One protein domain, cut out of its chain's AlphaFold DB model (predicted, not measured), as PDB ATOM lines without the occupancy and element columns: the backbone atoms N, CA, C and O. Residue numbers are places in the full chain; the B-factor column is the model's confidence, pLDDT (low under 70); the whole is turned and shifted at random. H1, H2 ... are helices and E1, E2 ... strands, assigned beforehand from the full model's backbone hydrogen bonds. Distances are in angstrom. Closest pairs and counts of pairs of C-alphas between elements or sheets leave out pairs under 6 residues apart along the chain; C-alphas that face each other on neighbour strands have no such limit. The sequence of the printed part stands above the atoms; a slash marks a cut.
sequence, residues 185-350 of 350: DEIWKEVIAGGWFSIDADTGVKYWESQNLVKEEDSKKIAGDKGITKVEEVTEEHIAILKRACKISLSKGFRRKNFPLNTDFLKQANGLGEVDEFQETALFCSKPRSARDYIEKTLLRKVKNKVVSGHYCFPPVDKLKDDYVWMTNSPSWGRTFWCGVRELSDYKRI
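This is residues 185 to 350 of the 350 residues of an uncharacterized protein of Candidatus Mycoplasma haemohominis (UniProt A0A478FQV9). Two clusters of short elements lie at the two ends of a rounded body: H1, H2, H3 and the longest helix H4 at one, and H7, H8 and a tiny two-strand sheet of E1 and E2 at the other. H6 lies between them, packing on H4, while H5 lies to one side near H2 and long loops fill out the rest. The 166 printed residues include eight named helices and two named strands, in the order H1 to H7, E1, H8, E2, and the strands make an antiparallel sheet. The class is mostly helix, but only 74 of the 166 residues are in named elements. The whole is compact, with a radius of gyration of the C-alphas of 15.7 A and spans of 44 by 38 by 35 A.

H1, residues 185 to 193, touches H4, residues 236 to 250, about perpendicular at 89 degrees; H4 touches H1 with residues 238 to 239 alone, and the closest C-alphas, those of Trp 188 and Ile 239, are 6.2 A apart. H2, residues 207 to 210, touches H3, residues 216 to 223, closest at the C-alphas of Trp 208 and Ser 219, 6.0 A apart. H3 and H4 form a helical hairpin at a steep tilt of 43 degrees, opposite ways; H4 touches H3 with residues 238 to 241 alone, closest at the C-alphas of Ile 222 and His 238, 5.2 A. H5, residues 263 to 268, touches no helix but is near H2, with the C-alphas of Ser 210 and Asp 264 closest at 5.0 A. H6, residues 277 to 284, touches H4 at a shallow tilt of 31 degrees, opposite ways, closest at the C-alphas of Ser 249 and Thr 281, 6.6 A. H7, residues 291 to 298, touches H8, residues 337 to 344, about perpendicular at 80 degrees, closest at the C-alphas of Ala 291 and Val 341, 4.9 A. E1, residues 301 to 303, and E2, residues 345 to 349, are antiparallel neighbours, with N 346 and O 302 within hydrogen-bond range at 3.0 A. In H1 and H3 to H8 every O i to N i+4 pair is within hydrogen-bond range; H2 is too short for one.

H1 begins at C-alpha 185, (57.138, 119.512, 25.391), and is 12.3 A long. H4 measures 20.6 A, H6 11.0 A, H8 10.6 A, H3 10.3 A and H7 10.1 A. E2 measures 9.5 A and ends at C-alpha 349, (37.528, 99.655, 2.654).

The C-alphas of Asp 225 and Ile 350, the two farthest apart, are 46.2 A apart. The printed part has no cut. The links H1 to H2, H3 to H4, H4 to H5 and E1 to H8 are long, the last with 33 residues. The model's mean pLDDT over the printed part is 84.0; it is under 70 in residues 257 to 274, 306 to 312, 314 to 323, 334 and 348 to 350.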
ATOM      1  N   ASP A 185      57.472 118.106  25.090       97.31
ATOM      2  CA  ASP A 185      57.138 119.512  25.391       97.31
ATOM      3  C   ASP A 185      56.923 120.381  24.151       97.31
ATOM      4  O   ASP A 185      55.989 121.182  24.114       97.31
ATOM      5  N   GLU A 186      57.727 120.202  23.103       97.69
ATOM      6  CA  GLU A 186      57.522 120.932  21.848       97.69
ATOM      7  C   GLU A 186      56.198 120.544  21.174       97.69
ATOM      8  O   GLU A 186      55.481 121.409  20.670       97.69
ATOM      9  N   ILE A 187      55.801 119.271  21.256       97.62
ATOM     10  CA  ILE A 187      54.521 118.808  20.710       97.62
ATOM     11  C   ILE A 187      53.356 119.319  21.567       97.62
ATOM     12  O   ILE A 187      52.320 119.721  21.034       97.62
ATOM     13  N   TRP A 188      53.518 119.394  22.890       97.81
ATOM     14  CA  TRP A 188      52.533 120.024  23.770       97.81
ATOM     15  C   TRP A 188      52.282 121.486  23.393       97.81
ATOM     16  O   TRP A 188      51.126 121.925  23.381       97.81
ATOM     17  N   LYS A 189      53.327 122.236  23.020       97.88
ATOM     18  CA  LYS A 189      53.160 123.607  22.518       97.88
ATOM     19  C   LYS A 189      52.371 123.642  21.212       97.88
ATOM     20  O   LYS A 189      51.486 124.484  21.077       97.88
ATOM     21  N   GLU A 190      52.625 122.718  20.284       97.00
ATOM     22  CA  GLU A 190      51.845 122.596  19.043       97.00
ATOM     23  C   GLU A 190      50.369 122.262  19.301       97.00
ATOM     24  O   GLU A 190      49.481 122.768  18.608       97.00
ATOM     25  N   VAL A 191      50.072 121.427  20.300       96.25
ATOM     26  CA  VAL A 191      48.690 121.119  20.691       96.25
ATOM     27  C   VAL A 191      47.994 122.362  21.245       96.25
ATOM     28  O   VAL A 191      46.896 122.698  20.797       96.25
ATOM     29  N   ILE A 192      48.629 123.070  22.183       96.31
ATOM     30  CA  ILE A 192      48.055 124.266  22.819       96.31
ATOM     31  C   ILE A 192      47.857 125.387  21.787       96.31
ATOM     32  O   ILE A 192      46.790 126.004  21.737       96.31
ATOM     33  N   ALA A 193      48.847 125.608  20.919       95.31
ATOM     34  CA  ALA A 193      48.792 126.614  19.861       95.31
ATOM     35  C   ALA A 193      47.917 126.213  18.659       95.31
ATOM     36  O   ALA A 193      47.604 127.062  17.826       95.31
ATOM     37  N   GLY A 194      47.472 124.953  18.571       91.19
ATOM     38  CA  GLY A 194      46.677 124.424  17.452       91.19
ATOM     39  C   GLY A 194      45.291 125.067  17.281       91.19
ATOM     40  O   GLY A 194      44.659 124.936  16.226       91.19
ATOM     41  N   GLY A 195      44.833 125.808  18.293       90.19
ATOM     42  CA  GLY A 195      43.701 126.728  18.191       90.19
ATOM     43  C   GLY A 195      42.574 126.470  19.186       90.19
ATOM     44  O   GLY A 195      41.698 127.321  19.326       90.19
ATOM     45  N   TRP A 196      42.588 125.355  19.923       91.25
ATOM     46  CA  TRP A 196      41.583 125.093  20.967       91.25
ATOM     47  C   TRP A 196      41.606 126.121  22.103       91.25
ATOM     48  O   TRP A 196      40.572 126.364  22.712       91.25
ATOM     49  N   PHE A 197      42.742 126.779  22.343       94.31
ATOM     50  CA  PHE A 197      42.872 127.879  23.304       94.31
ATOM     51  C   PHE A 197      42.867 129.260  22.631       94.31
ATOM     52  O   PHE A 197      43.389 130.218  23.191       94.31
ATOM     53  N   SER A 198      42.271 129.379  21.440       92.94
ATOM     54  CA  SER A 198      42.195 130.630  20.676       92.94
ATOM     55  C   SER A 198      40.777 131.211  20.606       92.94
ATOM     56  O   SER A 198      39.794 130.570  20.995       92.94
ATOM     57  N   ILE A 199      40.687 132.450  20.116       91.19
ATOM     58  CA  ILE A 199      39.430 133.131  19.800       91.19
ATOM     59  C   ILE A 199      39.253 133.115  18.284       91.19
ATOM     60  O   ILE A 199      40.148 133.526  17.544       91.19
ATOM     61  N   ASP A 200      38.087 132.684  17.818       85.12
ATOM     62  CA  ASP A 200      37.705 132.819  16.420       85.12
ATOM     63  C   ASP A 200      37.618 134.301  16.032       85.12
ATOM     64  O   ASP A 200      36.831 135.060  16.600       85.12
ATOM     65  N   ALA A 201      38.428 134.720  15.061       82.88
ATOM     66  CA  ALA A 201      38.543 136.128  14.689       82.88
ATOM     67  C   ALA A 201      37.261 136.707  14.066       82.88
ATOM     68  O   ALA A 201      37.035 137.913  14.154       82.88
ATOM     69  N   ASP A 202      36.430 135.870  13.437       78.06
ATOM     70  CA  ASP A 202      35.223 136.311  12.736       78.06
ATOM     71  C   ASP A 202      34.007 136.375  13.672       78.06
ATOM     72  O   ASP A 202      33.161 137.260  13.554       78.06
ATOM     73  N   THR A 203      33.908 135.421  14.598       79.19
ATOM     74  CA  THR A 203      32.723 135.222  15.447       79.19
ATOM     75  C   THR A 203      32.943 135.606  16.908       79.19
ATOM     76  O   THR A 203      31.974 135.734  17.656       79.19
ATOM     77  N   GLY A 204      34.195 135.788  17.337       85.00
ATOM     78  CA  GLY A 204      34.556 136.024  18.736       85.00
ATOM     79  C   GLY A 204      34.389 134.795  19.636       85.00
ATOM     80  O   GLY A 204      34.471 134.920  20.859       85.00
ATOM     81  N   VAL A 205      34.136 133.613  19.060       85.44
ATOM     82  CA  VAL A 205      33.949 132.367  19.812       85.44
ATOM     83  C   VAL A 205      35.257 131.962  20.480       85.44
ATOM     84  O   VAL A 205      36.293 131.834  19.834       85.44
ATOM     85  N   LYS A 206      35.190 131.719  21.786       90.56
ATOM     86  CA  LYS A 206      36.302 131.234  22.603       90.56
ATOM     87  C   LYS A 206      36.328 129.712  22.575       90.56
ATOM     88  O   LYS A 206      35.510 129.068  23.231       90.56
ATOM     89  N   TYR A 207      37.255 129.114  21.830       88.56
ATOM     90  CA  TYR A 207      37.253 127.659  21.628       88.56
ATOM     91  C   TYR A 207      37.531 126.851  22.896       88.56
ATOM     92  O   TYR A 207      37.084 125.709  23.004       88.56
ATOM     93  N   TRP A 208      38.173 127.451  23.897       90.25
ATOM     94  CA  TRP A 208      38.429 126.782  25.171       90.25
ATOM     95  C   TRP A 208      37.156 126.587  26.003       90.25
ATOM     96  O   TRP A 208      37.138 125.758  26.908       90.25
ATOM     97  N   GLU A 209      36.079 127.312  25.681       88.00
ATOM     98  CA  GLU A 209      34.744 127.117  26.254       88.00
ATOM     99  C   GLU A 209      33.958 126.014  25.514       88.00
ATOM    100  O   GLU A 209      32.843 125.669  25.908       88.00
ATOM    101  N   SER A 210      34.518 125.455  24.438       81.69
ATOM    102  CA  SER A 210      33.909 124.429  23.580       81.69
ATOM    103  C   SER A 210      34.485 123.026  23.811       81.69
ATOM    104  O   SER A 210      34.348 122.154  22.950       81.69
ATOM    105  N   GLN A 211      35.092 122.801  24.977       85.06
ATOM    106  CA  GLN A 211      35.630 121.523  25.446       85.06
ATOM    107  C   GLN A 211      35.434 121.393  26.969       85.06
ATOM    108  O   GLN A 211      35.222 122.400  27.645       85.06
ATOM    109  N   ASN A 212      35.511 120.174  27.500       86.25
ATOM    110  CA  ASN A 212      35.353 119.841  28.919       86.25
ATOM    111  C   ASN A 212      36.551 119.087  29.529       86.25
ATOM    112  O   ASN A 212      36.573 118.894  30.747       86.25
ATOM    113  N   LEU A 213      37.525 118.646  28.728       90.75
ATOM    114  CA  LEU A 213      38.739 117.977  29.203       90.75
ATOM    115  C   LEU A 213      39.500 118.826  30.235       90.75
ATOM    116  O   LEU A 213      39.863 118.340  31.307       90.75
ATOM    117  N   VAL A 214      39.738 120.100  29.914       91.44
ATOM    118  CA  VAL A 214      40.366 121.069  30.813       91.44
ATOM    119  C   VAL A 214      39.264 121.873  31.487       91.44
ATOM    120  O   VAL A 214      38.440 122.502  30.825       91.44
ATOM    121  N   LYS A 215      39.260 121.881  32.823       90.81
ATOM    122  CA  LYS A 215      38.288 122.651  33.611       90.81
ATOM    123  C   LYS A 215      38.316 124.128  33.226       90.81
ATOM    124  O   LYS A 215      39.360 124.655  32.849       90.81
ATOM    125  N   GLU A 216      37.185 124.811  33.371       89.00
ATOM    126  CA  GLU A 216      37.027 126.209  32.945       89.00
ATOM    127  C   GLU A 216      38.091 127.146  33.544       89.00
ATOM    128  O   GLU A 216      38.672 127.965  32.833       89.00
ATOM    129  N   GLU A 217      38.382 127.000  34.839       92.25
ATOM    130  CA  GLU A 217      39.390 127.800  35.544       92.25
ATOM    131  C   GLU A 217      40.796 127.636  34.953       92.25
ATOM    132  O   GLU A 217      41.506 128.616  34.747       92.25
ATOM    133  N   ASP A 218      41.177 126.403  34.629       95.00
ATOM    134  CA  ASP A 218      42.489 126.059  34.092       95.00
ATOM    135  C   ASP A 218      42.574 126.388  32.593       95.00
ATOM    136  O   ASP A 218      43.600 126.865  32.116       95.00
ATOM    137  N   SER A 219      41.462 126.261  31.866       92.25
ATOM    138  CA  SER A 219      41.345 126.694  30.470       92.25
ATOM    139  C   SER A 219      41.554 128.198  30.324       92.25
ATOM    140  O   SER A 219      42.246 128.640  29.411       92.25
ATOM    141  N   LYS A 220      40.999 128.991  31.251       93.00
ATOM    142  CA  LYS A 220      41.208 130.445  31.306       93.00
ATOM    143  C   LYS A 220      42.651 130.813  31.642       93.00
ATOM    144  O   LYS A 220      43.139 131.800  31.105       93.00
ATOM    145  N   LYS A 221      43.339 130.031  32.482       95.44
ATOM    146  CA  LYS A 221      44.772 130.237  32.755       95.44
ATOM    147  C   LYS A 221      45.625 129.999  31.515       95.44
ATOM    148  O   LYS A 221      46.515 130.795  31.262       95.44
ATOM    149  N   ILE A 222      45.324 128.955  30.736       95.12
ATOM    150  CA  ILE A 222      46.027 128.691  29.473       95.12
ATOM    151  C   ILE A 222      45.724 129.791  28.448       95.12
ATOM    152  O   ILE A 222      46.638 130.384  27.893       95.12
ATOM    153  N   ALA A 223      44.449 130.072  28.173       93.31
ATOM    154  CA  ALA A 223      44.069 130.976  27.086       93.31
ATOM    155  C   ALA A 223      44.332 132.464  27.392       93.31
ATOM    156  O   ALA A 223      44.572 133.257  26.479       93.31
ATOM    157  N   GLY A 224      44.249 132.873  28.662       91.56
ATOM    158  CA  GLY A 224      44.248 134.283  29.049       91.56
ATOM    159  C   GLY A 224      43.106 135.077  28.392       91.56
ATOM    160  O   GLY A 224      42.078 134.528  27.995       91.56
ATOM    161  N   ASP A 225      43.288 136.393  28.258       88.25
ATOM    162  CA  ASP A 225      42.266 137.276  27.670       88.25
ATOM    163  C   ASP A 225      42.241 137.251  26.134       88.25
ATOM    164  O   ASP A 225      41.218 137.565  25.524       88.25
ATOM    165  N   LYS A 226      43.374 136.920  25.504       89.81
ATOM    166  CA  LYS A 226      43.573 137.033  24.049       89.81
ATOM    167  C   LYS A 226      43.548 135.691  23.315       89.81
ATOM    168  O   LYS A 226      43.445 135.690  22.091       89.81
ATOM    169  N   GLY A 227      43.605 134.578  24.041       92.94
ATOM    170  CA  GLY A 227      43.859 133.262  23.467       92.94
ATOM    171  C   GLY A 227      45.324 133.072  23.060       92.94
ATOM    172  O   GLY A 227      46.103 134.024  23.006       92.94
ATOM    173  N   ILE A 228      45.673 131.826  22.747       93.75
ATOM    174  CA  ILE A 228      46.978 131.409  22.228       93.75
ATOM    175  C   ILE A 228      46.810 130.964  20.779       93.75
ATOM    176  O   ILE A 228      45.931 130.160  20.464       93.75
ATOM    177  N   THR A 229      47.672 131.472  19.901       91.62
ATOM    178  CA  THR A 229      47.701 131.082  18.478       91.62
ATOM    179  C   THR A 229      49.091 130.698  17.989       91.62
ATOM    180  O   THR A 229      49.234 130.245  16.853       91.62
ATOM    181  N   LYS A 230      50.122 130.887  18.820       94.81
ATOM    182  CA  LYS A 230      51.513 130.630  18.456       94.81
ATOM    183  C   LYS A 230      52.227 129.807  19.515       94.81
ATOM    184  O   LYS A 230      51.973 129.946  20.708       94.81
ATOM    185  N   VAL A 231      53.159 128.975  19.061       96.50
ATOM    186  CA  VAL A 231      53.967 128.082  19.904       96.50
ATOM    187  C   VAL A 231      54.794 128.879  20.917       96.50
ATOM    188  O   VAL A 231      54.920 128.467  22.066       96.50
ATOM    189  N   GLU A 232      55.293 130.057  20.536       96.50
ATOM    190  CA  GLU A 232      56.126 130.907  21.398       96.50
ATOM    191  C   GLU A 232      55.343 131.565  22.547       96.50
ATOM    192  O   GLU A 232      55.943 132.064  23.496       96.50
ATOM    193  N   GLU A 233      54.010 131.581  22.469       96.31
ATOM    194  CA  GLU A 233      53.125 132.091  23.525       96.31
ATOM    195  C   GLU A 233      52.863 131.030  24.612       96.31
ATOM    196  O   GLU A 233      52.292 131.333  25.663       96.31
ATOM    197  N   VAL A 234      53.265 129.777  24.375       97.19
ATOM    198  CA  VAL A 234      53.038 128.663  25.294       97.19
ATOM    199  C   VAL A 234      54.143 128.605  26.346       97.19
ATOM    200  O   VAL A 234      55.326 128.497  26.032       97.19
ATOM    201  N   THR A 235      53.740 128.635  27.616       97.06
ATOM    202  CA  THR A 235      54.638 128.548  28.772       97.06
ATOM    203  C   THR A 235      54.665 127.134  29.355       97.06
ATOM    204  O   THR A 235      53.755 126.335  29.126       97.06
ATOM    205  N   GLU A 236      55.675 126.840  30.178       97.06
ATOM    206  CA  GLU A 236      55.755 125.591  30.953       97.06
ATOM    207  C   GLU A 236      54.523 125.386  31.853       97.06
ATOM    208  O   GLU A 236      54.037 124.267  32.006       97.06
ATOM    209  N   GLU A 237      53.960 126.469  32.406       97.06
ATOM    210  CA  GLU A 237      52.739 126.396  33.214       97.06
ATOM    211  C   GLU A 237      51.546 125.900  32.382       97.06
ATOM    212  O   GLU A 237      50.789 125.042  32.844       97.06
ATOM    213  N   HIS A 238      51.398 126.378  31.142       97.75
ATOM    214  CA  HIS A 238      50.330 125.924  30.248       97.75
ATOM    215  C   HIS A 238      50.460 124.425  29.944       97.75
ATOM    216  O   HIS A 238      49.472 123.689  30.024       97.75
ATOM    217  N   ILE A 239      51.684 123.967  29.657       98.06
ATOM    218  CA  ILE A 239      51.995 122.555  29.395       98.06
ATOM    219  C   ILE A 239      51.667 121.705  30.626       98.06
ATOM    220  O   ILE A 239      50.965 120.702  30.516       98.06
ATOM    221  N   ALA A 240      52.094 122.129  31.819       98.00
ATOM    222  CA  ALA A 240      51.852 121.396  33.059       98.00
ATOM    223  C   ALA A 240      50.355 121.265  33.399       98.00
ATOM    224  O   ALA A 240      49.923 120.232  33.924       98.00
ATOM    225  N   ILE A 241      49.545 122.289  33.104       97.69
ATOM    226  CA  ILE A 241      48.085 122.218  33.256       97.69
ATOM    227  C   ILE A 241      47.506 121.154  32.317       97.69
ATOM    228  O   ILE A 241      46.732 120.301  32.766       97.69
ATOM    229  N   LEU A 242      47.896 121.172  31.039       97.12
ATOM    230  CA  LEU A 242      47.360 120.241  30.049       97.12
ATOM    231  C   LEU A 242      47.827 118.796  30.294       97.12
ATOM    232  O   LEU A 242      46.984 117.899  30.322       97.12
ATOM    233  N   LYS A 243      49.116 118.571  30.596       97.94
ATOM    234  CA  LYS A 243      49.663 117.258  30.998       97.94
ATOM    235  C   LYS A 243      48.874 116.656  32.157       97.94
ATOM    236  O   LYS A 243      48.484 115.491  32.107       97.94
ATOM    237  N   ARG A 244      48.564 117.457  33.185       97.44
ATOM    238  CA  ARG A 244      47.775 117.010  34.345       97.44
ATOM    239  C   ARG A 244      46.363 116.580  33.948       97.44
ATOM    240  O   ARG A 244      45.896 115.541  34.411       97.44
ATOM    241  N   ALA A 245      45.684 117.367  33.114       96.44
ATOM    242  CA  ALA A 245      44.350 117.030  32.623       96.44
ATOM    243  C   ALA A 245      44.373 115.732  31.797       96.44
ATOM    244  O   ALA A 245      43.558 114.837  32.030       96.44
ATOM    245  N   CYS A 246      45.361 115.594  30.910       97.44
ATOM    246  CA  CYS A 246      45.554 114.407  30.088       97.44
ATOM    247  C   CYS A 246      45.863 113.162  30.913       97.44
ATOM    248  O   CYS A 246      45.183 112.156  30.740       97.44
ATOM    249  N   LYS A 247      46.785 113.236  31.878       96.81
ATOM    250  CA  LYS A 247      47.103 112.118  32.780       96.81
ATOM    251  C   LYS A 247      45.865 111.604  33.515       96.81
ATOM    252  O   LYS A 247      45.627 110.399  33.589       96.81
ATOM    253  N   ILE A 248      45.032 112.519  34.020       95.75
ATOM    254  CA  ILE A 248      43.775 112.149  34.680       95.75
ATOM    255  C   ILE A 248      42.829 111.481  33.681       95.75
ATOM    256  O   ILE A 248      42.299 110.415  33.985       95.75
ATOM    257  N   SER A 249      42.611 112.080  32.511       95.31
ATOM    258  CA  SER A 249      41.625 111.578  31.555       95.31
ATOM    259  C   SER A 249      42.028 110.233  30.936       95.31
ATOM    260  O   SER A 249      41.239 109.291  30.952       95.31
ATOM    261  N   LEU A 250      43.288 110.092  30.512       96.00
ATOM    262  CA  LEU A 250      43.855 108.865  29.940       96.00
ATOM    263  C   LEU A 250      43.703 107.647  30.864       96.00
ATOM    264  O   LEU A 250      43.395 106.556  30.382       96.00
ATOM    265  N   SER A 251      43.837 107.847  32.181       94.81
ATOM    266  CA  SER A 251      43.734 106.784  33.191       94.81
ATOM    267  C   SER A 251      42.300 106.309  33.479       94.81
ATOM    268  O   SER A 251      42.099 105.266  34.106       94.81
ATOM    269  N   LYS A 252      41.276 107.045  33.029       93.94
ATOM    270  CA  LYS A 252      39.875 106.675  33.263       93.94
ATOM    271  C   LYS A 252      39.475 105.457  32.439       93.94
ATOM    272  O   LYS A 252      39.917 105.272  31.309       93.94
ATOM    273  N   GLY A 253      38.559 104.659  32.987       93.06
ATOM    274  CA  GLY A 253      37.913 103.572  32.251       93.06
ATOM    275  C   GLY A 253      37.113 104.102  31.058       93.06
ATOM    276  O   GLY A 253      36.305 105.020  31.205       93.06
ATOM    277  N   PHE A 254      37.312 103.506  29.885       92.31
ATOM    278  CA  PHE A 254      36.627 103.893  28.659       92.31
ATOM    279  C   PHE A 254      35.136 103.553  28.726       92.31
ATOM    280  O   PHE A 254      34.741 102.401  28.926       92.31
ATOM    281  N   ARG A 255      34.304 104.568  28.497       88.00
ATOM    282  CA  ARG A 255      32.860 104.446  28.293       88.00
ATOM    283  C   ARG A 255      32.525 105.135  26.986       88.00
ATOM    284  O   ARG A 255      33.065 106.197  26.724       88.00
ATOM    285  N   ARG A 256      31.617 104.558  26.201       79.38
ATOM    286  CA  ARG A 256      31.114 105.192  24.979       79.38
ATOM    287  C   ARG A 256      29.610 105.069  24.889       79.38
ATOM    288  O   ARG A 256      29.075 103.962  24.871       79.38
ATOM    289  N   LYS A 257      28.926 106.207  24.802       68.56
ATOM    290  CA  LYS A 257      27.462 106.254  24.639       68.56
ATOM    291  C   LYS A 257      27.052 106.774  23.265       68.56
ATOM    292  O   LYS A 257      26.029 106.353  22.728       68.56
ATOM    293  N   ASN A 258      27.837 107.678  22.689       69.81
ATOM    294  CA  ASN A 258      27.490 108.391  21.468       69.81
ATOM    295  C   ASN A 258      28.758 108.849  20.724       69.81
ATOM    296  O   ASN A 258      29.820 108.980  21.326       69.81
ATOM    297  N   PHE A 259      28.686 109.008  19.398       68.06
ATOM    298  CA  PHE A 259      29.846 109.416  18.602       68.06
ATOM    299  C   PHE A 259      29.480 109.979  17.214       68.06
ATOM    300  O   PHE A 259      28.629 109.396  16.534       68.06
ATOM    301  N   PRO A 260      30.162 111.034  16.728       64.81
ATOM    302  CA  PRO A 260      30.927 112.021  17.494       64.81
ATOM    303  C   PRO A 260      29.992 113.089  18.088       64.81
ATOM    304  O   PRO A 260      29.078 113.549  17.408       64.81
ATOM    305  N   LEU A 261      30.221 113.475  19.344       66.62
ATOM    306  CA  LEU A 261      29.522 114.551  20.055       66.62
ATOM    307  C   LEU A 261      30.541 115.260  20.954       66.62
ATOM    308  O   LEU A 261      30.937 114.725  21.990       66.62
ATOM    309  N   ASN A 262      30.966 116.455  20.546       66.69
ATOM    310  CA  ASN A 262      31.765 117.352  21.377       66.69
ATOM    311  C   ASN A 262      30.862 118.358  22.110       66.69
ATOM    312  O   ASN A 262      29.665 118.482  21.829       66.69
ATOM    313  N   THR A 263      31.454 119.104  23.040       68.19
ATOM    314  CA  THR A 263      30.753 120.133  23.818       68.19
ATOM    315  C   THR A 263      30.056 121.175  22.927       68.19
ATOM    316  O   THR A 263      28.904 121.526  23.188       68.19
ATOM    317  N   ASP A 264      30.702 121.627  21.845       66.88
ATOM    318  CA  ASP A 264      30.112 122.581  20.888       66.88
ATOM    319  C   ASP A 264      28.857 122.030  20.191       66.88
ATOM    320  O   ASP A 264      27.814 122.689  20.156       66.88
ATOM    321  N   PHE A 265      28.911 120.784  19.707       68.88
ATOM    322  CA  PHE A 265      27.755 120.128  19.102       68.88
ATOM    323  C   PHE A 265      26.576 120.084  20.074       68.88
ATOM    324  O   PHE A 265      25.452 120.408  19.691       68.88
ATOM    325  N   LEU A 266      26.808 119.695  21.333       69.81
ATOM    326  CA  LEU A 266      25.735 119.580  22.326       69.81
ATOM    327  C   LEU A 266      25.090 120.926  22.647       69.81
ATOM    328  O   LEU A 266      23.863 120.992  22.761       69.81
ATOM    329  N   LYS A 267      25.891 121.996  22.741       67.00
ATOM    330  CA  LYS A 267      25.382 123.363  22.919       67.00
ATOM    331  C   LYS A 267      24.446 123.756  21.772       67.00
ATOM    332  O   LYS A 267      23.384 124.320  22.020       67.00
ATOM    333  N   GLN A 268      24.788 123.396  20.535       65.62
ATOM    334  CA  GLN A 268      23.984 123.710  19.346       65.62
ATOM    335  C   GLN A 268      22.786 122.761  19.135       65.62
ATOM    336  O   GLN A 268      21.805 123.130  18.487       65.62
ATOM    337  N   ALA A 269      22.835 121.548  19.692       64.69
ATOM    338  CA  ALA A 269      21.792 120.526  19.591       64.69
ATOM    339  C   ALA A 269      20.816 120.504  20.791       64.69
ATOM    340  O   ALA A 269      20.140 119.497  21.010       64.69
ATOM    341  N   ASN A 270      20.726 121.595  21.563       65.19
ATOM    342  CA  ASN A 270      19.865 121.728  22.751       65.19
ATOM    343  C   ASN A 270      20.107 120.652  23.833       65.19
ATOM    344  O   ASN A 270      19.167 120.191  24.478       65.19
ATOM    345  N   GLY A 271      21.362 120.237  24.034       61.41
ATOM    346  CA  GLY A 271      21.749 119.345  25.136       61.41
ATOM    347  C   GLY A 271      21.346 117.876  24.969       61.41
ATOM    348  O   GLY A 271      21.355 117.123  25.940       61.41
ATOM    349  N   LEU A 272      20.989 117.436  23.759       61.72
ATOM    350  CA  LEU A 272      20.656 116.035  23.499       61.72
ATOM    351  C   LEU A 272      21.927 115.182  23.344       61.72
ATOM    352  O   LEU A 272      22.429 114.989  22.239       61.72
ATOM    353  N   GLY A 273      22.427 114.648  24.461       61.91
ATOM    354  CA  GLY A 273      23.569 113.730  24.519       61.91
ATOM    355  C   GLY A 273      24.502 114.018  25.696       61.91
ATOM    356  O   GLY A 273      24.244 114.902  26.505       61.91
ATOM    357  N   GLU A 274      25.595 113.266  25.787       66.56
ATOM    358  CA  GLU A 274      26.680 113.480  26.759       66.56
ATOM    359  C   GLU A 274      27.994 113.567  25.984       66.56
ATOM    360  O   GLU A 274      28.159 112.814  25.026       66.56
ATOM    361  N   VAL A 275      28.907 114.464  26.365       70.38
ATOM    362  CA  VAL A 275      30.234 114.529  25.732       70.38
ATOM    363  C   VAL A 275      30.952 113.230  26.021       70.38
ATOM    364  O   VAL A 275      31.023 112.802  27.175       70.38
ATOM    365  N   ASP A 276      31.484 112.610  24.979       73.75
ATOM    366  CA  ASP A 276      32.300 111.431  25.173       73.75
ATOM    367  C   ASP A 276      33.733 111.854  25.496       73.75
ATOM    368  O   ASP A 276      34.432 112.401  24.640       73.75
ATOM    369  N   GLU A 277      34.161 111.640  26.739       81.81
ATOM    370  CA  GLU A 277      35.439 112.143  27.253       81.81
ATOM    371  C   GLU A 277      36.632 111.665  26.410       81.81
ATOM    372  O   GLU A 277      37.593 112.412  26.208       81.81
ATOM    373  N   PHE A 278      36.551 110.464  25.821       86.19
ATOM    374  CA  PHE A 278      37.615 109.975  24.943       86.19
ATOM    375  C   PHE A 278      37.814 110.877  23.720       86.19
ATOM    376  O   PHE A 278      38.937 110.987  23.229       86.19
ATOM    377  N   GLN A 279      36.744 111.493  23.196       85.44
ATOM    378  CA  GLN A 279      36.824 112.291  21.976       85.44
ATOM    379  C   GLN A 279      37.725 113.484  22.198       85.44
ATOM    380  O   GLN A 279      38.592 113.724  21.371       85.44
ATOM    381  N   GLU A 280      37.521 114.199  23.301       87.62
ATOM    382  CA  GLU A 280      38.339 115.351  23.660       87.62
ATOM    383  C   GLU A 280      39.735 114.901  24.095       87.62
ATOM    384  O   GLU A 280      40.718 115.479  23.645       87.62
ATOM    385  N   THR A 281      39.855 113.793  24.831       92.62
ATOM    386  CA  THR A 281      41.171 113.211  25.158       92.62
ATOM    387  C   THR A 281      42.005 112.953  23.901       92.62
ATOM    388  O   THR A 281      43.183 113.289  23.869       92.62
ATOM    389  N   ALA A 282      41.402 112.435  22.826       92.25
ATOM    390  CA  ALA A 282      42.096 112.250  21.553       92.25
ATOM    391  C   ALA A 282      42.567 113.578  20.933       92.25
ATOM    392  O   ALA A 282      43.634 113.622  20.327       92.25
ATOM    393  N   LEU A 283      41.790 114.658  21.071       91.00
ATOM    394  CA  LEU A 283      42.122 115.971  20.500       91.00
ATOM    395  C   LEU A 283      43.328 116.621  21.188       91.00
ATOM    396  O   LEU A 283      44.121 117.277  20.520       91.00
ATOM    397  N   PHE A 284      43.451 116.434  22.503       94.19
ATOM    398  CA  PHE A 284      44.419 117.155  23.334       94.19
ATOM    399  C   PHE A 284      45.602 116.311  23.815       94.19
ATOM    400  O   PHE A 284      46.664 116.860  24.063       94.19
ATOM    401  N   CYS A 285      45.436 115.000  23.988       97.19
ATOM    402  CA  CYS A 285      46.422 114.147  24.664       97.19
ATOM    403  C   CYS A 285      47.174 113.220  23.707       97.19
ATOM    404  O   CYS A 285      47.823 112.269  24.142       97.19
ATOM    405  N   SER A 286      47.057 113.459  22.401       96.38
ATOM    406  CA  SER A 286      47.757 112.703  21.370       96.38
ATOM    407  C   SER A 286      48.526 113.634  20.446       96.38
ATOM    408  O   SER A 286      48.184 114.813  20.309       96.38
ATOM    409  N   LYS A 287      49.558 113.098  19.792       96.50
ATOM    410  CA  LYS A 287      50.290 113.840  18.768       96.50
ATOM    411  C   LYS A 287      49.326 114.323  17.674       96.50
ATOM    412  O   LYS A 287      48.435 113.562  17.273       96.50
ATOM    413  N   PRO A 288      49.492 115.560  17.167       95.44
ATOM    414  CA  PRO A 288      48.643 116.097  16.114       95.44
ATOM    415  C   PRO A 288      48.522 115.148  14.918       95.44
ATOM    416  O   PRO A 288      49.514 114.744  14.314       95.44
ATOM    417  N   ARG A 289      47.286 114.801  14.555       94.75
ATOM    418  CA  ARG A 289      46.992 113.876  13.455       94.75
ATOM    419  C   ARG A 289      45.886 114.419  12.568       94.75
ATOM    420  O   ARG A 289      44.904 114.975  13.061       94.75
ATOM    421  N   SER A 290      46.019 114.203  11.260       93.88
ATOM    422  CA  SER A 290      44.987 114.573  10.295       93.88
ATOM    423  C   SER A 290      43.879 113.520  10.206       93.88
ATOM    424  O   SER A 290      44.125 112.313  10.295       93.88
ATOM    425  N   ALA A 291      42.639 113.957   9.982       91.94
ATOM    426  CA  ALA A 291      41.515 113.049   9.757       91.94
ATOM    427  C   ALA A 291      41.760 112.132   8.548       91.94
ATOM    428  O   ALA A 291      41.365 110.969   8.563       91.94
ATOM    429  N   ARG A 292      42.453 112.640   7.520       92.12
ATOM    430  CA  ARG A 292      42.837 111.874   6.331       92.12
ATOM    431  C   ARG A 292      43.753 110.704   6.688       92.12
ATOM    432  O   ARG A 292      43.441 109.568   6.338       92.12
ATOM    433  N   ASP A 293      44.821 110.973   7.438       94.25
ATOM    434  CA  ASP A 293      45.756 109.947   7.911       94.25
ATOM    435  C   ASP A 293      45.062 108.906   8.786       94.25
ATOM    436  O   ASP A 293      45.416 107.730   8.757       94.25
ATOM    437  N   TYR A 294      44.086 109.321   9.590       94.50
ATOM    438  CA  TYR A 294      43.292 108.401  10.398       94.50
ATOM    439  C   TYR A 294      42.440 107.457   9.547       94.50
ATOM    440  O   TYR A 294      42.468 106.241   9.742       94.50
ATOM    441  N   ILE A 295      41.741 107.988   8.544       92.00
ATOM    442  CA  ILE A 295      40.912 107.181   7.640       92.00
ATOM    443  C   ILE A 295      41.765 106.179   6.853       92.00
ATOM    444  O   ILE A 295      41.409 105.003   6.765       92.00
ATOM    445  N   GLU A 296      42.880 106.630   6.280       92.56
ATOM    446  CA  GLU A 296      43.696 105.803   5.388       92.56
ATOM    447  C   GLU A 296      44.527 104.775   6.162       92.56
ATOM    448  O   GLU A 296      44.571 103.615   5.758       92.56
ATOM    449  N   LYS A 297      45.158 105.172   7.277       92.94
ATOM    450  CA  LYS A 297      46.115 104.313   7.997       92.94
ATOM    451  C   LYS A 297      45.472 103.483   9.106       92.94
ATOM    452  O   LYS A 297      45.878 102.344   9.283       92.94
ATOM    453  N   THR A 298      44.470 104.020   9.809       92.44
ATOM    454  CA  THR A 298      43.811 103.310  10.923       92.44
ATOM    455  C   THR A 298      42.527 102.631  10.482       92.44
ATOM    456  O   THR A 298      42.344 101.438  10.705       92.44
ATOM    457  N   LEU A 299      41.625 103.357   9.812       90.44
ATOM    458  CA  LEU A 299      40.363 102.758   9.359       90.44
ATOM    459  C   LEU A 299      40.518 101.920   8.079       90.44
ATOM    460  O   LEU A 299      39.583 101.198   7.722       90.44
ATOM    461  N   LEU A 300      41.669 102.019   7.398       91.12
ATOM    462  CA  LEU A 300      41.981 101.347   6.131       91.12
ATOM    463  C   LEU A 300      40.898 101.598   5.069       91.12
ATOM    464  O   LEU A 300      40.358 100.680   4.442       91.12
ATOM    465  N   ARG A 301      40.522 102.870   4.904       88.56
ATOM    466  CA  ARG A 301      39.427 103.311   4.032       88.56
ATOM    467  C   ARG A 301      39.858 104.349   3.027       88.56
ATOM    468  O   ARG A 301      40.823 105.081   3.215       88.56
ATOM    469  N   LYS A 302      39.068 104.437   1.957       87.25
ATOM    470  CA  LYS A 302      39.232 105.491   0.964       87.25
ATOM    471  C   LYS A 302      38.744 106.820   1.524       87.25
ATOM    472  O   LYS A 302      37.676 106.902   2.134       87.25
ATOM    473  N   VAL A 303      39.517 107.860   1.246       86.38
ATOM    474  CA  VAL A 303      39.163 109.243   1.545       86.38
ATOM    475  C   VAL A 303      38.412 109.835   0.361       86.38
ATOM    476  O   VAL A 303      38.861 109.782  -0.786       86.38
ATOM    477  N   LYS A 304      37.247 110.410   0.639       84.31
ATOM    478  CA  LYS A 304      36.484 111.212  -0.312       84.31
ATOM    479  C   LYS A 304      37.194 112.541  -0.531       84.31
ATOM    480  O   LYS A 304      37.594 113.207   0.415       84.31
ATOM    481  N   ASN A 305      37.249 112.976  -1.785       71.88
ATOM    482  CA  ASN A 305      37.823 114.276  -2.144       71.88
ATOM    483  C   ASN A 305      36.853 115.452  -1.936       71.88
ATOM    484  O   ASN A 305      37.243 116.597  -2.130       71.88
ATOM    485  N   LYS A 306      35.578 115.192  -1.614       68.75
ATOM    486  CA  LYS A 306      34.554 116.228  -1.429       68.75
ATOM    487  C   LYS A 306      33.692 115.930  -0.210       68.75
ATOM    488  O   LYS A 306      33.184 114.818  -0.069       68.75
ATOM    489  N   VAL A 307      33.497 116.952   0.617       68.69
ATOM    490  CA  VAL A 307      32.560 116.956   1.747       68.69
ATOM    491  C   VAL A 307      31.156 117.256   1.220       68.69
ATOM    492  O   VAL A 307      30.986 118.107   0.345       68.69
ATOM    493  N   VAL A 308      30.138 116.558   1.722       63.88
ATOM    494  CA  VAL A 308      28.746 116.752   1.289       63.88
ATOM    495  C   VAL A 308      28.125 117.940   2.031       63.88
ATOM    496  O   VAL A 308      28.103 117.973   3.260       63.88
ATOM    497  N   SER A 309      27.587 118.913   1.292       61.00
ATOM    498  CA  SER A 309      26.934 120.104   1.855       61.00
ATOM    499  C   SER A 309      25.678 119.778   2.674       61.00
ATOM    500  O   SER A 309      24.890 118.916   2.287       61.00
ATOM    501  N   GLY A 310      25.437 120.532   3.755       60.16
ATOM    502  CA  GLY A 310      24.170 120.514   4.513       60.16
ATOM    503  C   GLY A 310      24.180 119.747   5.844       60.16
ATOM    504  O   GLY A 310      23.137 119.656   6.497       60.16
ATOM    505  N   HIS A 311      25.329 119.216   6.266       64.12
ATOM    506  CA  HIS A 311      25.532 118.607   7.588       64.12
ATOM    507  C   HIS A 311      26.239 119.570   8.557       64.12
ATOM    508  O   HIS A 311      27.002 120.421   8.116       64.12
ATOM    509  N   TYR A 312      26.049 119.415   9.875       66.19
ATOM    510  CA  TYR A 312      26.792 120.181  10.897       66.19
ATOM    511  C   TYR A 312      28.305 120.115  10.672       66.19
ATOM    512  O   TYR A 312      28.986 121.117  10.819       66.19
ATOM    513  N   CYS A 313      28.820 118.963  10.239       71.75
ATOM    514  CA  CYS A 313      30.237 118.776   9.949       71.75
ATOM    515  C   CYS A 313      30.714 119.427   8.634       71.75
ATOM    516  O   CYS A 313      31.917 119.482   8.404       71.75
ATOM    517  N   PHE A 314      29.827 120.004   7.809       68.50
ATOM    518  CA  PHE A 314      30.179 120.663   6.539       68.50
ATOM    519  C   PHE A 314      30.617 122.125   6.728       68.50
ATOM    520  O   PHE A 314      29.761 122.895   7.174       68.50
ATOM    521  N   PRO A 315      31.895 122.504   6.512       65.12
ATOM    522  CA  PRO A 315      32.417 123.831   6.874       65.12
ATOM    523  C   PRO A 315      31.607 124.977   6.256       65.12
ATOM    524  O   PRO A 315      30.919 124.758   5.257       65.12
ATOM    525  N   PRO A 316      31.681 126.205   6.797       64.88
ATOM    526  CA  PRO A 316      31.145 127.370   6.097       64.88
ATOM    527  C   PRO A 316      31.702 127.422   4.661       64.88
ATOM    528  O   PRO A 316      32.902 127.244   4.454       64.88
ATOM    529  N   VAL A 317      30.825 127.592   3.663       60.41
ATOM    530  CA  VAL A 317      31.181 127.511   2.225       60.41
ATOM    531  C   VAL A 317      32.268 128.527   1.859       60.41
ATOM    532  O   VAL A 317      33.133 128.245   1.042       60.41
ATOM    533  N   ASP A 318      32.238 129.691   2.499       59.34
ATOM    534  CA  ASP A 318      33.187 130.799   2.377       59.34
ATOM    535  C   ASP A 318      34.546 130.532   3.051       59.34
ATOM    536  O   ASP A 318      35.514 131.253   2.806       59.34
ATOM    537  N   LYS A 319      34.632 129.487   3.881       59.28
ATOM    538  CA  LYS A 319      35.832 129.081   4.629       59.28
ATOM    539  C   LYS A 319      36.451 127.775   4.116       59.28
ATOM    540  O   LYS A 319      37.571 127.444   4.504       59.28
ATOM    541  N   LEU A 320      35.763 127.056   3.224       60.56
ATOM    542  CA  LEU A 320      36.314 125.929   2.468       60.56
ATOM    543  C   LEU A 320      37.353 126.450   1.470       60.56
ATOM    544  O   LEU A 320      37.055 126.723   0.311       60.56
ATOM    545  N   LYS A 321      38.593 126.587   1.934       57.28
ATOM    546  CA  LYS A 321      39.739 126.558   1.031       57.28
ATOM    547  C   LYS A 321      39.948 125.115   0.569       57.28
ATOM    548  O   LYS A 321      39.694 124.182   1.334       57.28
ATOM    549  N   ASP A 322      40.423 124.934  -0.660       54.31
ATOM    550  CA  ASP A 322      40.669 123.612  -1.259       54.31
ATOM    551  C   ASP A 322      41.714 122.762  -0.491       54.31
ATOM    552  O   ASP A 322      41.895 121.583  -0.795       54.31
ATOM    553  N   ASP A 323      42.379 123.331   0.520       61.81
ATOM    554  CA  ASP A 323      43.492 122.758   1.281       61.81
ATOM    555  C   ASP A 323      43.235 122.606   2.794       61.81
ATOM    556  O   ASP A 323      44.156 122.256   3.531       61.81
ATOM    557  N   TYR A 324      42.014 122.846   3.292       70.62
ATOM    558  CA  TYR A 324      41.762 122.752   4.734       70.62
ATOM    559  C   TYR A 324      41.935 121.318   5.271       70.62
ATOM    560  O   TYR A 324      41.311 120.373   4.778       70.62
ATOM    561  N   VAL A 325      42.737 121.162   6.331       84.25
ATOM    562  CA  VAL A 325      43.028 119.871   6.972       84.25
ATOM    563  C   VAL A 325      42.420 119.825   8.373       84.25
ATOM    564  O   VAL A 325      42.800 120.599   9.248       84.25
ATOM    565  N   TRP A 326      41.514 118.875   8.614       88.06
ATOM    566  CA  TRP A 326      41.025 118.582   9.965       88.06
ATOM    567  C   TRP A 326      42.110 117.886  10.775       88.06
ATOM    568  O   TRP A 326      42.468 116.746  10.472       88.06
ATOM    569  N   MET A 327      42.581 118.556  11.819       91.56
ATOM    570  CA  MET A 327      43.599 118.059  12.742       91.56
ATOM    571  C   MET A 327      43.005 117.861  14.138       91.56
ATOM    572  O   MET A 327      42.047 118.541  14.507       91.56
ATOM    573  N   THR A 328      43.571 116.951  14.930       91.50
ATOM    574  CA  THR A 328      43.180 116.749  16.341       91.50
ATOM    575  C   THR A 328      43.314 118.026  17.175       91.50
ATOM    576  O   THR A 328      42.407 118.366  17.932       91.50
ATOM    577  N   ASN A 329      44.373 118.805  16.958       91.38
ATOM    578  CA  ASN A 329      44.655 120.024  17.715       91.38
ATOM    579  C   ASN A 329      43.948 121.294  17.197       91.38
ATOM    580  O   ASN A 329      44.157 122.354  17.781       91.38
ATOM    581  N   SER A 330      43.109 121.226  16.150       87.31
ATOM    582  CA  SER A 330      42.463 122.416  15.569       87.31
ATOM    583  C   SER A 330      40.927 122.356  15.592       87.31
ATOM    584  O   SER A 330      40.336 121.424  15.034       87.31
ATOM    585  N   PRO A 331      40.239 123.365  16.162       80.56
ATOM    586  CA  PRO A 331      38.784 123.360  16.297       80.56
ATOM    587  C   PRO A 331      37.987 123.668  15.019       80.56
ATOM    588  O   PRO A 331      36.776 123.786  15.125       80.56
ATOM    589  N   SER A 332      38.586 123.801  13.826       75.81
ATOM    590  CA  SER A 332      37.901 123.928  12.512       75.81
ATOM    591  C   SER A 332      36.541 124.668  12.502       75.81
ATOM    592  O   SER A 332      35.549 124.125  12.008       75.81
ATOM    593  N   TRP A 333      36.446 125.884  13.054       72.75
ATOM    594  CA  TRP A 333      35.171 126.622  13.209       72.75
ATOM    595  C   TRP A 333      34.124 125.924  14.098       72.75
ATOM    596  O   TRP A 333      32.945 125.837  13.749       72.75
ATOM    597  N   GLY A 334      34.569 125.351  15.215       67.38
ATOM    598  CA  GLY A 334      33.784 124.527  16.145       67.38
ATOM    599  C   GLY A 334      33.699 123.043  15.762       67.38
ATOM    600  O   GLY A 334      33.296 122.214  16.583       67.38
ATOM    601  N   ARG A 335      34.119 122.665  14.542       77.62
ATOM    602  CA  ARG A 335      34.124 121.265  14.095       77.62
ATOM    603  C   ARG A 335      35.431 120.575  14.449       77.62
ATOM    604  O   ARG A 335      36.520 121.047  14.157       77.62
ATOM    605  N   THR A 336      35.321 119.389  15.021       83.00
ATOM    606  CA  THR A 336      36.492 118.620  15.444       83.00
ATOM    607  C   THR A 336      37.063 117.786  14.306       83.00
ATOM    608  O   THR A 336      36.402 117.519  13.298       83.00
ATOM    609  N   PHE A 337      38.265 117.265  14.531       88.69
ATOM    610  CA  PHE A 337      38.839 116.137  13.800       88.69
ATOM    611  C   PHE A 337      37.818 115.041  13.445       88.69
ATOM    612  O   PHE A 337      37.782 114.572  12.307       88.69
ATOM    613  N   TRP A 338      36.925 114.680  14.373       87.06
ATOM    614  CA  TRP A 338      35.935 113.623  14.163       87.06
ATOM    615  C   TRP A 338      34.882 113.960  13.099       87.06
ATOM    616  O   TRP A 338      34.398 113.058  12.413       87.06
ATOM    617  N   CYS A 339      34.566 115.245  12.902       81.75
ATOM    618  CA  CYS A 339      33.768 115.682  11.757       81.75
ATOM    619  C   CYS A 339      34.506 115.429  10.437       81.75
ATOM    620  O   CYS A 339      33.904 114.911   9.496       81.75
ATOM    621  N   GLY A 340      35.810 115.716  10.388       85.50
ATOM    622  CA  GLY A 340      36.660 115.377   9.248       85.50
ATOM    623  C   GLY A 340      36.647 113.876   8.962       85.50
ATOM    624  O   GLY A 340      36.371 113.471   7.835       85.50
ATOM    625  N   VAL A 341      36.845 113.040   9.992       88.50
ATOM    626  CA  VAL A 341      36.834 111.574   9.841       88.50
ATOM    627  C   VAL A 341      35.507 111.104   9.248       88.50
ATOM    628  O   VAL A 341      35.487 110.305   8.314       88.50
ATOM    629  N   ARG A 342      34.384 111.619   9.751       84.25
ATOM    630  CA  ARG A 342      33.051 111.216   9.301       84.25
ATOM    631  C   ARG A 342      32.755 111.614   7.859       84.25
ATOM    632  O   ARG A 342      32.279 110.789   7.082       84.25
ATOM    633  N   GLU A 343      33.004 112.871   7.511       81.38
ATOM    634  CA  GLU A 343      32.604 113.403   6.208       81.38
ATOM    635  C   GLU A 343      33.537 112.947   5.082       81.38
ATOM    636  O   GLU A 343      33.086 112.725   3.954       81.38
ATOM    637  N   LEU A 344      34.823 112.746   5.389       85.75
ATOM    638  CA  LEU A 344      35.811 112.267   4.426       85.75
ATOM    639  C   LEU A 344      35.802 110.740   4.262       85.75
ATOM    640  O   LEU A 344      36.274 110.252   3.238       85.75
ATOM    641  N   SER A 345      35.261 109.967   5.208       85.00
ATOM    642  CA  SER A 345      35.242 108.500   5.095       85.00
ATOM    643  C   SER A 345      34.312 108.007   3.982       85.00
ATOM    644  O   SER A 345      33.119 108.335   3.945       85.00
ATOM    645  N   ASP A 346      34.823 107.151   3.098       79.50
ATOM    646  CA  ASP A 346      34.012 106.269   2.253       79.50
ATOM    647  C   ASP A 346      33.695 104.956   2.996       79.50
ATOM    648  O   ASP A 346      34.510 104.440   3.757       79.50
ATOM    649  N   TYR A 347      32.512 104.385   2.756       71.38
ATOM    650  CA  TYR A 347      32.149 103.058   3.268       71.38
ATOM    651  C   TYR A 347      32.999 101.942   2.639       71.38
ATOM    652  O   TYR A 347      33.062 100.833   3.170       71.38
ATOM    653  N   LYS A 348      33.657 102.217   1.505       65.19
ATOM    654  CA  LYS A 348      34.570 101.278   0.847       65.19
ATOM    655  C   LYS A 348      35.907 101.201   1.594       65.19
ATOM    656  O   LYS A 348      36.679 102.162   1.604       65.19
ATOM    657  N   ARG A 349      36.187 100.027   2.171       61.00
ATOM    658  CA  ARG A 349      37.528  99.655   2.654       61.00
ATOM    659  C   ARG A 349      38.493  99.531   1.465       61.00
ATOM    660  O   ARG A 349      38.038  99.250   0.351       61.00
ATOM    661  N   ILE A 350      39.770  99.849   1.689       59.25
ATOM    662  CA  ILE A 350      40.838  99.766   0.675       59.25
ATOM    663  C   ILE A 350      41.160  98.309   0.365       59.25
ATOM    664  O   ILE A 350      41.185  97.498   1.318       59.25
TER     665      ILE A 350